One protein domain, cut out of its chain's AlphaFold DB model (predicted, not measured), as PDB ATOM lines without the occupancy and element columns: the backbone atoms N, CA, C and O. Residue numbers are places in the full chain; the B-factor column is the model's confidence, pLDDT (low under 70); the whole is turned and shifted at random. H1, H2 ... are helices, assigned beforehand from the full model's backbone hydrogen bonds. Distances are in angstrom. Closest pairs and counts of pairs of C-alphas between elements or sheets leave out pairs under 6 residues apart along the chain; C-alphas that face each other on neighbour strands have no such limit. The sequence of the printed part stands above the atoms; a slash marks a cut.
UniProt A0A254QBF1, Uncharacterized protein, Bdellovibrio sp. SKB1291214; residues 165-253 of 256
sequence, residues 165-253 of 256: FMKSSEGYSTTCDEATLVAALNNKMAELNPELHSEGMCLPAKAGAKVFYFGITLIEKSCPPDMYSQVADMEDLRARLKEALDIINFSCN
ATOM      1  N   PHE A 165      -8.812  31.249  46.275       41.69
ATOM      2  CA  PHE A 165      -7.635  30.485  45.827       41.69
ATOM      3  C   PHE A 165      -6.402  31.358  45.508       41.69
ATOM      4  O   PHE A 165      -5.279  30.866  45.533       41.69
ATOM      5  N   MET A 166      -6.595  32.657  45.236       48.84
ATOM      6  CA  MET A 166      -5.548  33.578  44.753       48.84
ATOM      7  C   MET A 166      -5.048  34.585  45.803       48.84
ATOM      8  O   MET A 166      -4.111  35.334  45.544       48.84
ATOM      9  N   LYS A 167      -5.634  34.602  47.008       48.12
ATOM     10  CA  LYS A 167      -5.314  35.607  48.039       48.12
ATOM     11  C   LYS A 167      -3.899  35.497  48.617       48.12
ATOM     12  O   LYS A 167      -3.386  36.481  49.136       48.12
ATOM     13  N   SER A 168      -3.247  34.335  48.545       49.41
ATOM     14  CA  SER A 168      -1.937  34.129  49.186       49.41
ATOM     15  C   SER A 168      -0.756  34.779  48.452       49.41
ATOM     16  O   SER A 168       0.333  34.850  49.016       49.41
ATOM     17  N   SER A 169      -0.945  35.282  47.228       49.81
ATOM     18  CA  SER A 169       0.087  35.999  46.458       49.81
ATOM     19  C   SER A 169      -0.157  37.512  46.364       49.81
ATOM     20  O   SER A 169       0.662  38.243  45.793       49.81
ATOM     21  N   GLU A 170      -1.240  38.023  46.956       53.75
ATOM     22  CA  GLU A 170      -1.564  39.451  47.006       53.75
ATOM     23  C   GLU A 170      -0.650  40.190  48.004       53.75
ATOM     24  O   GLU A 170      -1.066  40.595  49.079       53.75
ATOM     25  N   GLY A 171       0.628  40.373  47.662       59.12
ATOM     26  CA  GLY A 171       1.551  41.160  48.495       59.12
ATOM     27  C   GLY A 171       3.038  40.947  48.232       59.12
ATOM     28  O   GLY A 171       3.848  41.738  48.700       59.12
ATOM     29  N   TYR A 172       3.408  39.921  47.464       66.06
ATOM     30  CA  TYR A 172       4.807  39.678  47.125       66.06
ATOM     31  C   TYR A 172       5.289  40.647  46.037       66.06
ATOM     32  O   TYR A 172       4.758  40.664  44.927       66.06
ATOM     33  N   SER A 173       6.308  41.435  46.369       75.62
ATOM     34  CA  SER A 173       7.119  42.230  45.444       75.62
ATOM     35  C   SER A 173       8.582  42.063  45.822       75.62
ATOM     36  O   SER A 173       8.907  41.955  47.005       75.62
ATOM     37  N   THR A 174       9.466  42.076  44.838       76.75
ATOM     38  CA  THR A 174      10.908  42.035  45.056       76.75
ATOM     39  C   THR A 174      11.619  43.015  44.126       76.75
ATOM     40  O   THR A 174      10.975  43.743  43.374       76.75
ATOM     41  N   THR A 175      12.944  43.091  44.191       78.19
ATOM     42  CA  THR A 175      13.740  43.822  43.203       78.19
ATOM     43  C   THR A 175      13.511  43.247  41.803       78.19
ATOM     44  O   THR A 175      13.510  42.029  41.622       78.19
ATOM     45  N   CYS A 176      13.307  44.111  40.798       78.50
ATOM     46  CA  CYS A 176      13.226  43.691  39.393       78.50
ATOM     47  C   CYS A 176      14.614  43.337  38.846       78.50
ATOM     48  O   CYS A 176      15.167  43.987  37.959       78.50
ATOM     49  N   ASP A 177      15.202  42.302  39.422       79.25
ATOM     50  CA  ASP A 177      16.385  41.652  38.911       79.25
ATOM     51  C   ASP A 177      16.086  40.169  38.709       79.25
ATOM     52  O   ASP A 177      15.298  39.545  39.424       79.25
ATOM     53  N   GLU A 178      16.712  39.614  37.683       69.50
ATOM     54  CA  GLU A 178      16.461  38.250  37.242       69.50
ATOM     55  C   GLU A 178      16.728  37.226  38.351       69.50
ATOM     56  O   GLU A 178      15.925  36.320  38.551       69.50
ATOM     57  N   ALA A 179      17.806  37.393  39.121       66.06
ATOM     58  CA  ALA A 179      18.177  36.440  40.161       66.06
ATOM     59  C   ALA A 179      17.120  36.372  41.272       66.06
ATOM     60  O   ALA A 179      16.744  35.280  41.702       66.06
ATOM     61  N   THR A 180      16.598  37.520  41.700       73.50
ATOM     62  CA  THR A 180      15.622  37.571  42.789       73.50
ATOM     63  C   THR A 180      14.226  37.140  42.341       73.50
ATOM     64  O   THR A 180      13.543  36.424  43.080       73.50
ATOM     65  N   LEU A 181      13.814  37.478  41.114       73.12
ATOM     66  CA  LEU A 181      12.570  36.964  40.528       73.12
ATOM     67  C   LEU A 181      12.597  35.434  40.406       73.12
ATOM     68  O   LEU A 181      11.637  34.755  40.773       73.12
ATOM     69  N   VAL A 182      13.723  34.881  39.948       71.31
ATOM     70  CA  VAL A 182      13.915  33.432  39.809       71.31
ATOM     71  C   VAL A 182      13.948  32.742  41.164       71.31
ATOM     72  O   VAL A 182      13.308  31.706  41.331       71.31
ATOM     73  N   ALA A 183      14.639  33.314  42.151       73.19
ATOM     74  CA  ALA A 183      14.658  32.772  43.504       73.19
ATOM     75  C   ALA A 183      13.242  32.699  44.099       73.19
ATOM     76  O   ALA A 183      12.853  31.666  44.643       73.19
ATOM     77  N   ALA A 184      12.442  33.755  43.940       79.00
ATOM     78  CA  ALA A 184      11.060  33.774  44.407       79.00
ATOM     79  C   ALA A 184      10.179  32.739  43.683       79.00
ATOM     80  O   ALA A 184       9.407  32.034  44.336       79.00
ATOM     81  N   LEU A 185      10.316  32.591  42.359       78.00
ATOM     82  CA  LEU A 185       9.572  31.585  41.595       78.00
ATOM     83  C   LEU A 185       9.977  30.153  41.978       78.00
ATOM     84  O   LEU A 185       9.109  29.308  42.188       78.00
ATOM     85  N   ASN A 186      11.275  29.889  42.140       76.25
ATOM     86  CA  ASN A 186      11.793  28.596  42.590       76.25
ATOM     87  C   ASN A 186      11.286  28.237  43.986       76.25
ATOM     88  O   ASN A 186      10.874  27.101  44.209       76.25
ATOM     89  N   ASN A 187      11.243  29.205  44.906       82.25
ATOM     90  CA  ASN A 187      10.663  29.001  46.231       82.25
ATOM     91  C   ASN A 187       9.182  28.621  46.137       82.25
ATOM     92  O   ASN A 187       8.740  27.711  46.836       82.25
ATOM     93  N   LYS A 188       8.424  29.255  45.230       85.44
ATOM     94  CA  LYS A 188       7.012  28.914  45.020       85.44
ATOM     95  C   LYS A 188       6.820  27.524  44.414       85.44
ATOM     96  O   LYS A 188       5.915  26.799  44.820       85.44
ATOM     97  N   MET A 189       7.672  27.132  43.469       78.44
ATOM     98  CA  MET A 189       7.665  25.774  42.921       78.44
ATOM     99  C   MET A 189       8.028  24.735  43.981       78.44
ATOM    100  O   MET A 189       7.384  23.695  44.044       78.44
ATOM    101  N   ALA A 190       9.010  25.022  44.841       77.81
ATOM    102  CA  ALA A 190       9.396  24.143  45.942       77.81
ATOM    103  C   ALA A 190       8.262  23.974  46.968       77.81
ATOM    104  O   ALA A 190       7.990  22.852  47.390       77.81
ATOM    105  N   GLU A 191       7.561  25.061  47.312       85.88
ATOM    106  CA  GLU A 191       6.363  25.035  48.165       85.88
ATOM    107  C   GLU A 191       5.279  24.113  47.584       85.88
ATOM    108  O   GLU A 191       4.695  23.303  48.301       85.88
ATOM    109  N   LEU A 192       5.040  24.200  46.272       85.81
ATOM    110  CA  LEU A 192       4.006  23.434  45.573       85.81
ATOM    111  C   LEU A 192       4.493  22.077  45.044       85.81
ATOM    112  O   LEU A 192       3.721  21.354  44.416       85.81
ATOM    113  N   ASN A 193       5.748  21.704  45.305       85.25
ATOM    114  CA  ASN A 193       6.365  20.496  44.767       85.25
ATOM    115  C   ASN A 193       5.572  19.206  45.063       85.25
ATOM    116  O   ASN A 193       5.451  18.385  44.150       85.25
ATOM    117  N   PRO A 194       4.983  19.017  46.266       83.88
ATOM    118  CA  PRO A 194       4.141  17.854  46.541       83.88
ATOM    119  C   PRO A 194       2.873  17.803  45.679       83.88
ATOM    120  O   PRO A 194       2.497  16.734  45.210       83.88
ATOM    121  N   GLU A 195       2.221  18.946  45.433       85.25
ATOM    122  CA  GLU A 195       1.024  19.013  44.582       85.25
ATOM    123  C   GLU A 195       1.389  18.808  43.103       85.25
ATOM    124  O   GLU A 195       0.688  18.093  42.388       85.25
ATOM    125  N   LEU A 196       2.517  19.371  42.656       75.25
ATOM    126  CA  LEU A 196       3.029  19.233  41.287       75.25
ATOM    127  C   LEU A 196       3.359  17.781  40.907       75.25
ATOM    128  O   LEU A 196       3.240  17.426  39.738       75.25
ATOM    129  N   HIS A 197       3.746  16.954  41.880       80.12
ATOM    130  CA  HIS A 197       4.109  15.544  41.680       80.12
ATOM    131  C   HIS A 197       3.068  14.564  42.231       80.12
ATOM    132  O   HIS A 197       3.335  13.366  42.327       80.12
ATOM    133  N   SER A 198       1.896  15.059  42.622       78.69
ATOM    134  CA  SER A 198       0.808  14.202  43.084       78.69
ATOM    135  C   SER A 198       0.238  13.352  41.943       78.69
ATOM    136  O   SER A 198       0.311  13.715  40.768       78.69
ATOM    137  N   GLU A 199      -0.328  12.197  42.292       74.88
ATOM    138  CA  GLU A 199      -0.992  11.336  41.317       74.88
ATOM    139  C   GLU A 199      -2.288  11.979  40.794       74.88
ATOM    140  O   GLU A 199      -3.028  12.649  41.518       74.88
ATOM    141  N   GLY A 200      -2.588  11.737  39.517       78.25
ATOM    142  CA  GLY A 200      -3.748  12.309  38.833       78.25
ATOM    143  C   GLY A 200      -3.447  13.630  38.120       78.25
ATOM    144  O   GLY A 200      -2.333  14.138  38.126       78.25
ATOM    145  N   MET A 201      -4.452  14.174  37.430       74.75
ATOM    146  CA  MET A 201      -4.263  15.351  36.564       74.75
ATOM    147  C   MET A 201      -4.633  16.673  37.246       74.75
ATOM    148  O   MET A 201      -4.122  17.725  36.874       74.75
ATOM    149  N   CYS A 202      -5.512  16.641  38.248       81.31
ATOM    150  CA  CYS A 202      -6.127  17.855  38.780       81.31
ATOM    151  C   CYS A 202      -5.253  18.629  39.764       81.31
ATOM    152  O   CYS A 202      -5.166  19.852  39.667       81.31
ATOM    153  N   LEU A 203      -4.591  17.937  40.690       80.06
ATOM    154  CA  LEU A 203      -3.709  18.576  41.664       80.06
ATOM    155  C   LEU A 203      -2.460  19.183  40.994       80.06
ATOM    156  O   LEU A 203      -2.215  20.369  41.225       80.06
ATOM    157  N   PRO A 204      -1.757  18.491  40.069       79.81
ATOM    158  CA  PRO A 204      -0.654  19.105  39.329       79.81
ATOM    159  C   PRO A 204      -1.096  20.284  38.458       79.81
ATOM    160  O   PRO A 204      -0.403  21.298  38.406       79.81
ATOM    161  N   ALA A 205      -2.268  20.204  37.812       77.12
ATOM    162  CA  ALA A 205      -2.788  21.306  37.003       77.12
ATOM    163  C   ALA A 205      -3.110  22.546  37.855       77.12
ATOM    164  O   ALA A 205      -2.713  23.660  37.502       77.12
ATOM    165  N   LYS A 206      -3.769  22.359  39.008       82.19
ATOM    166  CA  LYS A 206      -4.039  23.434  39.977       82.19
ATOM    167  C   LYS A 206      -2.739  24.045  40.505       82.19
ATOM    168  O   LYS A 206      -2.620  25.269  40.549       82.19
ATOM    169  N   ALA A 207      -1.755  23.222  40.860       80.38
ATOM    170  CA  ALA A 207      -0.454  23.678  41.343       80.38
ATOM    171  C   ALA A 207       0.337  24.445  40.273       80.38
ATOM    172  O   ALA A 207       0.854  25.526  40.547       80.38
ATOM    173  N   GLY A 208       0.355  23.954  39.032       81.88
ATOM    174  CA  GLY A 208       0.963  24.650  37.900       81.88
ATOM    175  C   GLY A 208       0.338  26.028  37.680       81.88
ATOM    176  O   GLY A 208       1.050  27.027  37.606       81.88
ATOM    177  N   ALA A 209      -0.995  26.116  37.679       82.19
ATOM    178  CA  ALA A 209      -1.691  27.393  37.536       82.19
ATOM    179  C   ALA A 209      -1.363  28.383  38.673       82.19
ATOM    180  O   ALA A 209      -1.187  29.573  38.406       82.19
ATOM    181  N   LYS A 210      -1.198  27.908  39.922       82.50
ATOM    182  CA  LYS A 210      -0.726  28.737  41.051       82.50
ATOM    183  C   LYS A 210       0.682  29.296  40.805       82.50
ATOM    184  O   LYS A 210       0.917  30.469  41.088       82.50
ATOM    185  N   VAL A 211       1.610  28.486  40.279       82.88
ATOM    186  CA  VAL A 211       2.984  28.924  39.955       82.88
ATOM    187  C   VAL A 211       2.968  30.007  38.875       82.88
ATOM    188  O   VAL A 211       3.603  31.047  39.048       82.88
ATOM    189  N   PHE A 212       2.199  29.815  37.799       82.94
ATOM    190  CA  PHE A 212       2.081  30.810  36.727       82.94
ATOM    191  C   PHE A 212       1.444  32.113  37.211       82.94
ATOM    192  O   PHE A 212       1.962  33.192  36.927       82.94
ATOM    193  N   TYR A 213       0.364  32.027  37.992       83.62
ATOM    194  CA  TYR A 213      -0.274  33.204  38.579       83.62
ATOM    195  C   TYR A 213       0.688  33.998  39.466       83.62
ATOM    196  O   TYR A 213       0.770  35.226  39.366       83.62
ATOM    197  N   PHE A 214       1.448  33.291  40.309       83.88
ATOM    198  CA  PHE A 214       2.467  33.893  41.156       83.88
ATOM    199  C   PHE A 214       3.555  34.582  40.327       83.88
ATOM    200  O   PHE A 214       3.870  35.733  40.608       83.88
ATOM    201  N   GLY A 215       4.080  33.927  39.286       82.38
ATOM    202  CA  GLY A 215       5.113  34.497  38.417       82.38
ATOM    203  C   GLY A 215       4.664  35.779  37.711       82.38
ATOM    204  O   GLY A 215       5.374  36.781  37.762       82.38
ATOM    205  N   ILE A 216       3.461  35.780  37.125       82.38
ATOM    206  CA  ILE A 216       2.875  36.970  36.482       82.38
ATOM    207  C   ILE A 216       2.741  38.112  37.494       82.38
ATOM    208  O   ILE A 216       3.250  39.208  37.267       82.38
ATOM    209  N   THR A 217       2.126  37.831  38.647       83.62
ATOM    210  CA  THR A 217       1.890  38.835  39.696       83.62
ATOM    211  C   THR A 217       3.202  39.394  40.248       83.62
ATOM    212  O   THR A 217       3.309  40.591  40.509       83.62
ATOM    213  N   LEU A 218       4.204  38.531  40.434       83.00
ATOM    214  CA  LEU A 218       5.518  38.911  40.929       83.00
ATOM    215  C   LEU A 218       6.205  39.871  39.954       83.00
ATOM    216  O   LEU A 218       6.722  40.891  40.397       83.00
ATOM    217  N   ILE A 219       6.180  39.576  38.652       80.19
ATOM    218  CA  ILE A 219       6.770  40.433  37.616       80.19
ATOM    219  C   ILE A 219       6.070  41.793  37.591       80.19
ATOM    220  O   ILE A 219       6.734  42.815  37.702       80.19
ATOM    221  N   GLU A 220       4.741  41.821  37.534       80.81
ATOM    222  CA  GLU A 220       3.971  43.069  37.431       80.81
ATOM    223  C   GLU A 220       4.136  43.989  38.644       80.81
ATOM    224  O   GLU A 220       4.084  45.209  38.512       80.81
ATOM    225  N   LYS A 221       4.328  43.415  39.836       83.19
ATOM    226  CA  LYS A 221       4.541  44.191  41.064       83.19
ATOM    227  C   LYS A 221       5.991  44.596  41.282       83.19
ATOM    228  O   LYS A 221       6.242  45.604  41.934       83.19
ATOM    229  N   SER A 222       6.932  43.790  40.802       80.94
ATOM    230  CA  SER A 222       8.362  44.011  41.028       80.94
ATOM    231  C   SER A 222       8.972  44.899  39.948       80.94
ATOM    232  O   SER A 222       9.886  45.662  40.246       80.94
ATOM    233  N   CYS A 223       8.463  44.823  38.713       79.44
ATOM    234  CA  CYS A 223       9.023  45.458  37.524       79.44
ATOM    235  C   CYS A 223       8.129  46.598  37.008       79.44
ATOM    236  O   CYS A 223       7.034  46.335  36.508       79.44
ATOM    237  N   PRO A 224       8.592  47.859  37.083       75.62
ATOM    238  CA  PRO A 224       7.849  49.004  36.571       75.62
ATOM    239  C   PRO A 224       7.638  48.913  35.042       75.62
ATOM    240  O   PRO A 224       8.604  48.646  34.316       75.62
ATOM    241  N   PRO A 225       6.417  49.147  34.519       68.06
ATOM    242  CA  PRO A 225       6.127  49.056  33.082       68.06
ATOM    243  C   PRO A 225       6.923  50.041  32.213       68.06
ATOM    244  O   PRO A 225       7.196  49.768  31.047       68.06
ATOM    245  N   ASP A 226       7.320  51.178  32.782       69.75
ATOM    246  CA  ASP A 226       8.161  52.202  32.153       69.75
ATOM    247  C   ASP A 226       9.616  51.748  31.963       69.75
ATOM    248  O   ASP A 226      10.307  52.248  31.075       69.75
ATOM    249  N   MET A 227      10.075  50.770  32.748       58.69
ATOM    250  CA  MET A 227      11.409  50.176  32.621       58.69
ATOM    251  C   MET A 227      11.408  48.874  31.810       58.69
ATOM    252  O   MET A 227      12.434  48.507  31.233       58.69
ATOM    253  N   TYR A 228      10.265  48.188  31.742       66.75
ATOM    254  CA  TYR A 228      10.118  46.888  31.091       66.75
ATOM    255  C   TYR A 228       8.828  46.855  30.270       66.75
ATOM    256  O   TYR A 228       7.784  46.422  30.749       66.75
ATOM    257  N   SER A 229       8.910  47.258  28.998       62.81
ATOM    258  CA  SER A 229       7.752  47.307  28.088       62.81
ATOM    259  C   SER A 229       7.034  45.959  27.939       62.81
ATOM    260  O   SER A 229       5.832  45.926  27.727       62.81
ATOM    261  N   GLN A 230       7.750  44.851  28.134       63.66
ATOM    262  CA  GLN A 230       7.218  43.483  28.113       63.66
ATOM    263  C   GLN A 230       6.212  43.209  29.243       63.66
ATOM    264  O   GLN A 230       5.415  42.284  29.145       63.66
ATOM    265  N   VAL A 231       6.226  44.015  30.312       61.28
ATOM    266  CA  VAL A 231       5.217  43.955  31.379       61.28
ATOM    267  C   VAL A 231       3.864  44.468  30.875       61.28
ATOM    268  O   VAL A 231       2.828  44.011  31.349       61.28
ATOM    269  N   ALA A 232       3.845  45.361  29.875       58.53
ATOM    270  CA  ALA A 232       2.607  45.813  29.239       58.53
ATOM    271  C   ALA A 232       1.932  44.698  28.416       58.53
ATOM    272  O   ALA A 232       0.707  44.661  28.337       58.53
ATOM    273  N   ASP A 233       2.708  43.739  27.899       65.62
ATOM    274  CA  ASP A 233       2.213  42.589  27.122       65.62
ATOM    275  C   ASP A 233       1.706  41.428  28.009       65.62
ATOM    276  O   ASP A 233       1.300  40.370  27.523       65.62
ATOM    277  N   MET A 234       1.707  41.603  29.337       70.56
ATOM    278  CA  MET A 234       1.270  40.573  30.290       70.56
ATOM    279  C   MET A 234      -0.253  40.374  30.312       70.56
ATOM    280  O   MET A 234      -0.731  39.376  30.858       70.56
ATOM    281  N   GLU A 235      -1.028  41.277  29.700       73.62
ATOM    282  CA  GLU A 235      -2.489  41.165  29.598       73.62
ATOM    283  C   GLU A 235      -2.917  39.904  28.829       73.62
ATOM    284  O   GLU A 235      -3.764  39.144  29.309       73.62
ATOM    285  N   ASP A 236      -2.250  39.601  27.714       72.12
ATOM    286  CA  ASP A 236      -2.481  38.375  26.943       72.12
ATOM    287  C   ASP A 236      -2.134  37.120  27.754       72.12
ATOM    288  O   ASP A 236      -2.839  36.105  27.705       72.12
ATOM    289  N   LEU A 237      -1.058  37.183  28.545       68.94
ATOM    290  CA  LEU A 237      -0.654  36.091  29.429       68.94
ATOM    291  C   LEU A 237      -1.692  35.854  30.534       68.94
ATOM    292  O   LEU A 237      -2.027  34.703  30.827       68.94
ATOM    293  N   ARG A 238      -2.255  36.924  31.110       74.88
ATOM    294  CA  ARG A 238      -3.360  36.842  32.076       74.88
ATOM    295  C   ARG A 238      -4.616  36.251  31.450       74.88
ATOM    296  O   ARG A 238      -5.259  35.421  32.089       74.88
ATOM    297  N   ALA A 239      -4.962  36.646  30.226       73.75
ATOM    298  CA  ALA A 239      -6.125  36.111  29.520       73.75
ATOM    299  C   ALA A 239      -5.990  34.597  29.290       73.75
ATOM    300  O   ALA A 239      -6.905  33.838  29.608       73.75
ATOM    301  N   ARG A 240      -4.811  34.141  28.848       70.88
ATOM    302  CA  ARG A 240      -4.508  32.709  28.674       70.88
ATOM    303  C   ARG A 240      -4.511  31.944  29.993       70.88
ATOM    304  O   ARG A 240      -5.048  30.841  30.064       70.88
ATOM    305  N   LEU A 241      -3.937  32.520  31.050       78.12
ATOM    306  CA  LEU A 241      -3.970  31.909  32.379       78.12
ATOM    307  C   LEU A 241      -5.405  31.806  32.908       78.12
ATOM    308  O   LEU A 241      -5.765  30.795  33.505       78.12
ATOM    309  N   LYS A 242      -6.234  32.826  32.671       78.25
ATOM    310  CA  LYS A 242      -7.651  32.818  33.035       78.25
ATOM    311  C   LYS A 242      -8.403  31.701  32.314       78.25
ATOM    312  O   LYS A 242      -9.107  30.945  32.969       78.25
ATOM    313  N   GLU A 243      -8.208  31.558  31.006       72.69
ATOM    314  CA  GLU A 243      -8.803  30.468  30.225       72.69
ATOM    315  C   GLU A 243      -8.368  29.092  30.757       72.69
ATOM    316  O   GLU A 243      -9.200  28.211  30.976       72.69
ATOM    317  N   ALA A 244      -7.075  28.920  31.051       72.88
ATOM    318  CA  ALA A 244      -6.560  27.688  31.641       72.88
ATOM    319  C   ALA A 244      -7.188  27.396  33.015       72.88
ATOM    320  O   ALA A 244      -7.583  26.263  33.283       72.88
ATOM    321  N   LEU A 245      -7.326  28.412  33.873       77.19
ATOM    322  CA  LEU A 245      -7.996  28.294  35.170       77.19
ATOM    323  C   LEU A 245      -9.476  27.931  35.024       77.19
ATOM    324  O   LEU A 245      -9.966  27.106  35.791       77.19
ATOM    325  N   ASP A 246     -10.183  28.493  34.045       74.56
ATOM    326  CA  ASP A 246     -11.586  28.164  33.779       74.56
ATOM    327  C   ASP A 246     -11.734  26.694  33.347       74.56
ATOM    328  O   ASP A 246     -12.611  25.985  33.847       74.56
ATOM    329  N   ILE A 247     -10.824  26.192  32.503       75.62
ATOM    330  CA  ILE A 247     -10.765  24.775  32.110       75.62
ATOM    331  C   ILE A 247     -10.463  23.879  33.315       75.62
ATOM    332  O   ILE A 247     -11.117  22.847  33.488       75.62
ATOM    333  N   ILE A 248      -9.487  24.258  34.146       77.75
ATOM    334  CA  ILE A 248      -9.128  23.516  35.360       77.75
ATOM    335  C   ILE A 248     -10.323  23.468  36.307       77.75
ATOM    336  O   ILE A 248     -10.680  22.390  36.758       77.75
ATOM    337  N   ASN A 249     -10.986  24.591  36.572       77.12
ATOM    338  CA  ASN A 249     -12.146  24.634  37.461       77.12
ATOM    339  C   ASN A 249     -13.305  23.790  36.927       77.12
ATOM    340  O   ASN A 249     -13.932  23.059  37.685       77.12
ATOM    341  N   PHE A 250     -13.556  23.836  35.617       76.44
ATOM    342  CA  PHE A 250     -14.574  23.004  34.984       76.44
ATOM    343  C   PHE A 250     -14.254  21.505  35.090       76.44
ATOM    344  O   PHE A 250     -15.138  20.696  35.368       76.44
ATOM    345  N   SER A 251     -12.994  21.130  34.867       75.25
ATOM    346  CA  SER A 251     -12.570  19.725  34.762       75.25
ATOM    347  C   SER A 251     -12.211  19.096  36.111       75.25
ATOM    348  O   SER A 251     -12.265  17.879  36.260       75.25
ATOM    349  N   CYS A 252     -11.840  19.923  37.084       81.69
ATOM    350  CA  CYS A 252     -11.320  19.542  38.391       81.69
ATOM    351  C   CYS A 252     -12.131  20.187  39.514       81.69
ATOM    352  O   CYS A 252     -11.568  20.789  40.437       81.69
ATOM    353  N   ASN A 253     -13.457  20.080  39.420       76.31
ATOM    354  CA  ASN A 253     -14.349  20.491  40.493       76.31
ATOM    355  C   ASN A 253     -14.004  19.730  41.778       76.31
ATOM    356  O   ASN A 253     -13.864  18.510  41.759       76.31
TER     357      ASN A 253
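AT A GLANCE: This is residues 165 to 253 of the 256 residues of an uncharacterized protein of Bdellovibrio sp. SKB1291214 (UniProt A0A254QBF1). Three long helices, H1, H3 and H4, stand side by side in a nearly flat row, H3 in the middle, neighbours running opposite ways; short H2 sits at the turn between H1 and H3, and residues 165 to 177 cross one face. The printed part has 89 residues, four named helices, H1 to H4 in chain order, and no named strand: all helix. It is compact, with a radius of gyration of the C-alphas of 13.8 A, spanning 41 by 25 by 19 A.

HOW THE PARTS SIT: After residue 177, find H1, residues 178 to 191; it touches H3, residues 202 to 222, of which 211 to 219 alone take part, at a shallow tilt of 27 degrees, closest C-alphas Leu 185 and Gly 215, 6.2 A. H2, residues 193 to 196, touches residues 203 to 208 alone of H3, closest C-alphas Leu 196 and Pro 204, 4.2 A. H4, residues 234 to 251, makes a helical hairpin with H3, closest C-alphas Ala 209 and Leu 245, 6.8 A, and is apart from H1. Every O i to N i+4 pair is within hydrogen-bond range in H1, H3 and H4; H2 is too short for one.

IN THESE COORDINATES: Find C-alpha 178 at (16.461, 38.250, 37.242), where H1 begins its 19.9 A; H2 runs 5.0 A, H3 30.0 A, and H4 25.4 A to C-alpha 251 at (-12.570, 19.725, 34.762).

THE WHOLE: The printed part has no cut; look for the long link, H3 to H4, and for pLDDT under 70 in 20 residues, among them 165 to 172.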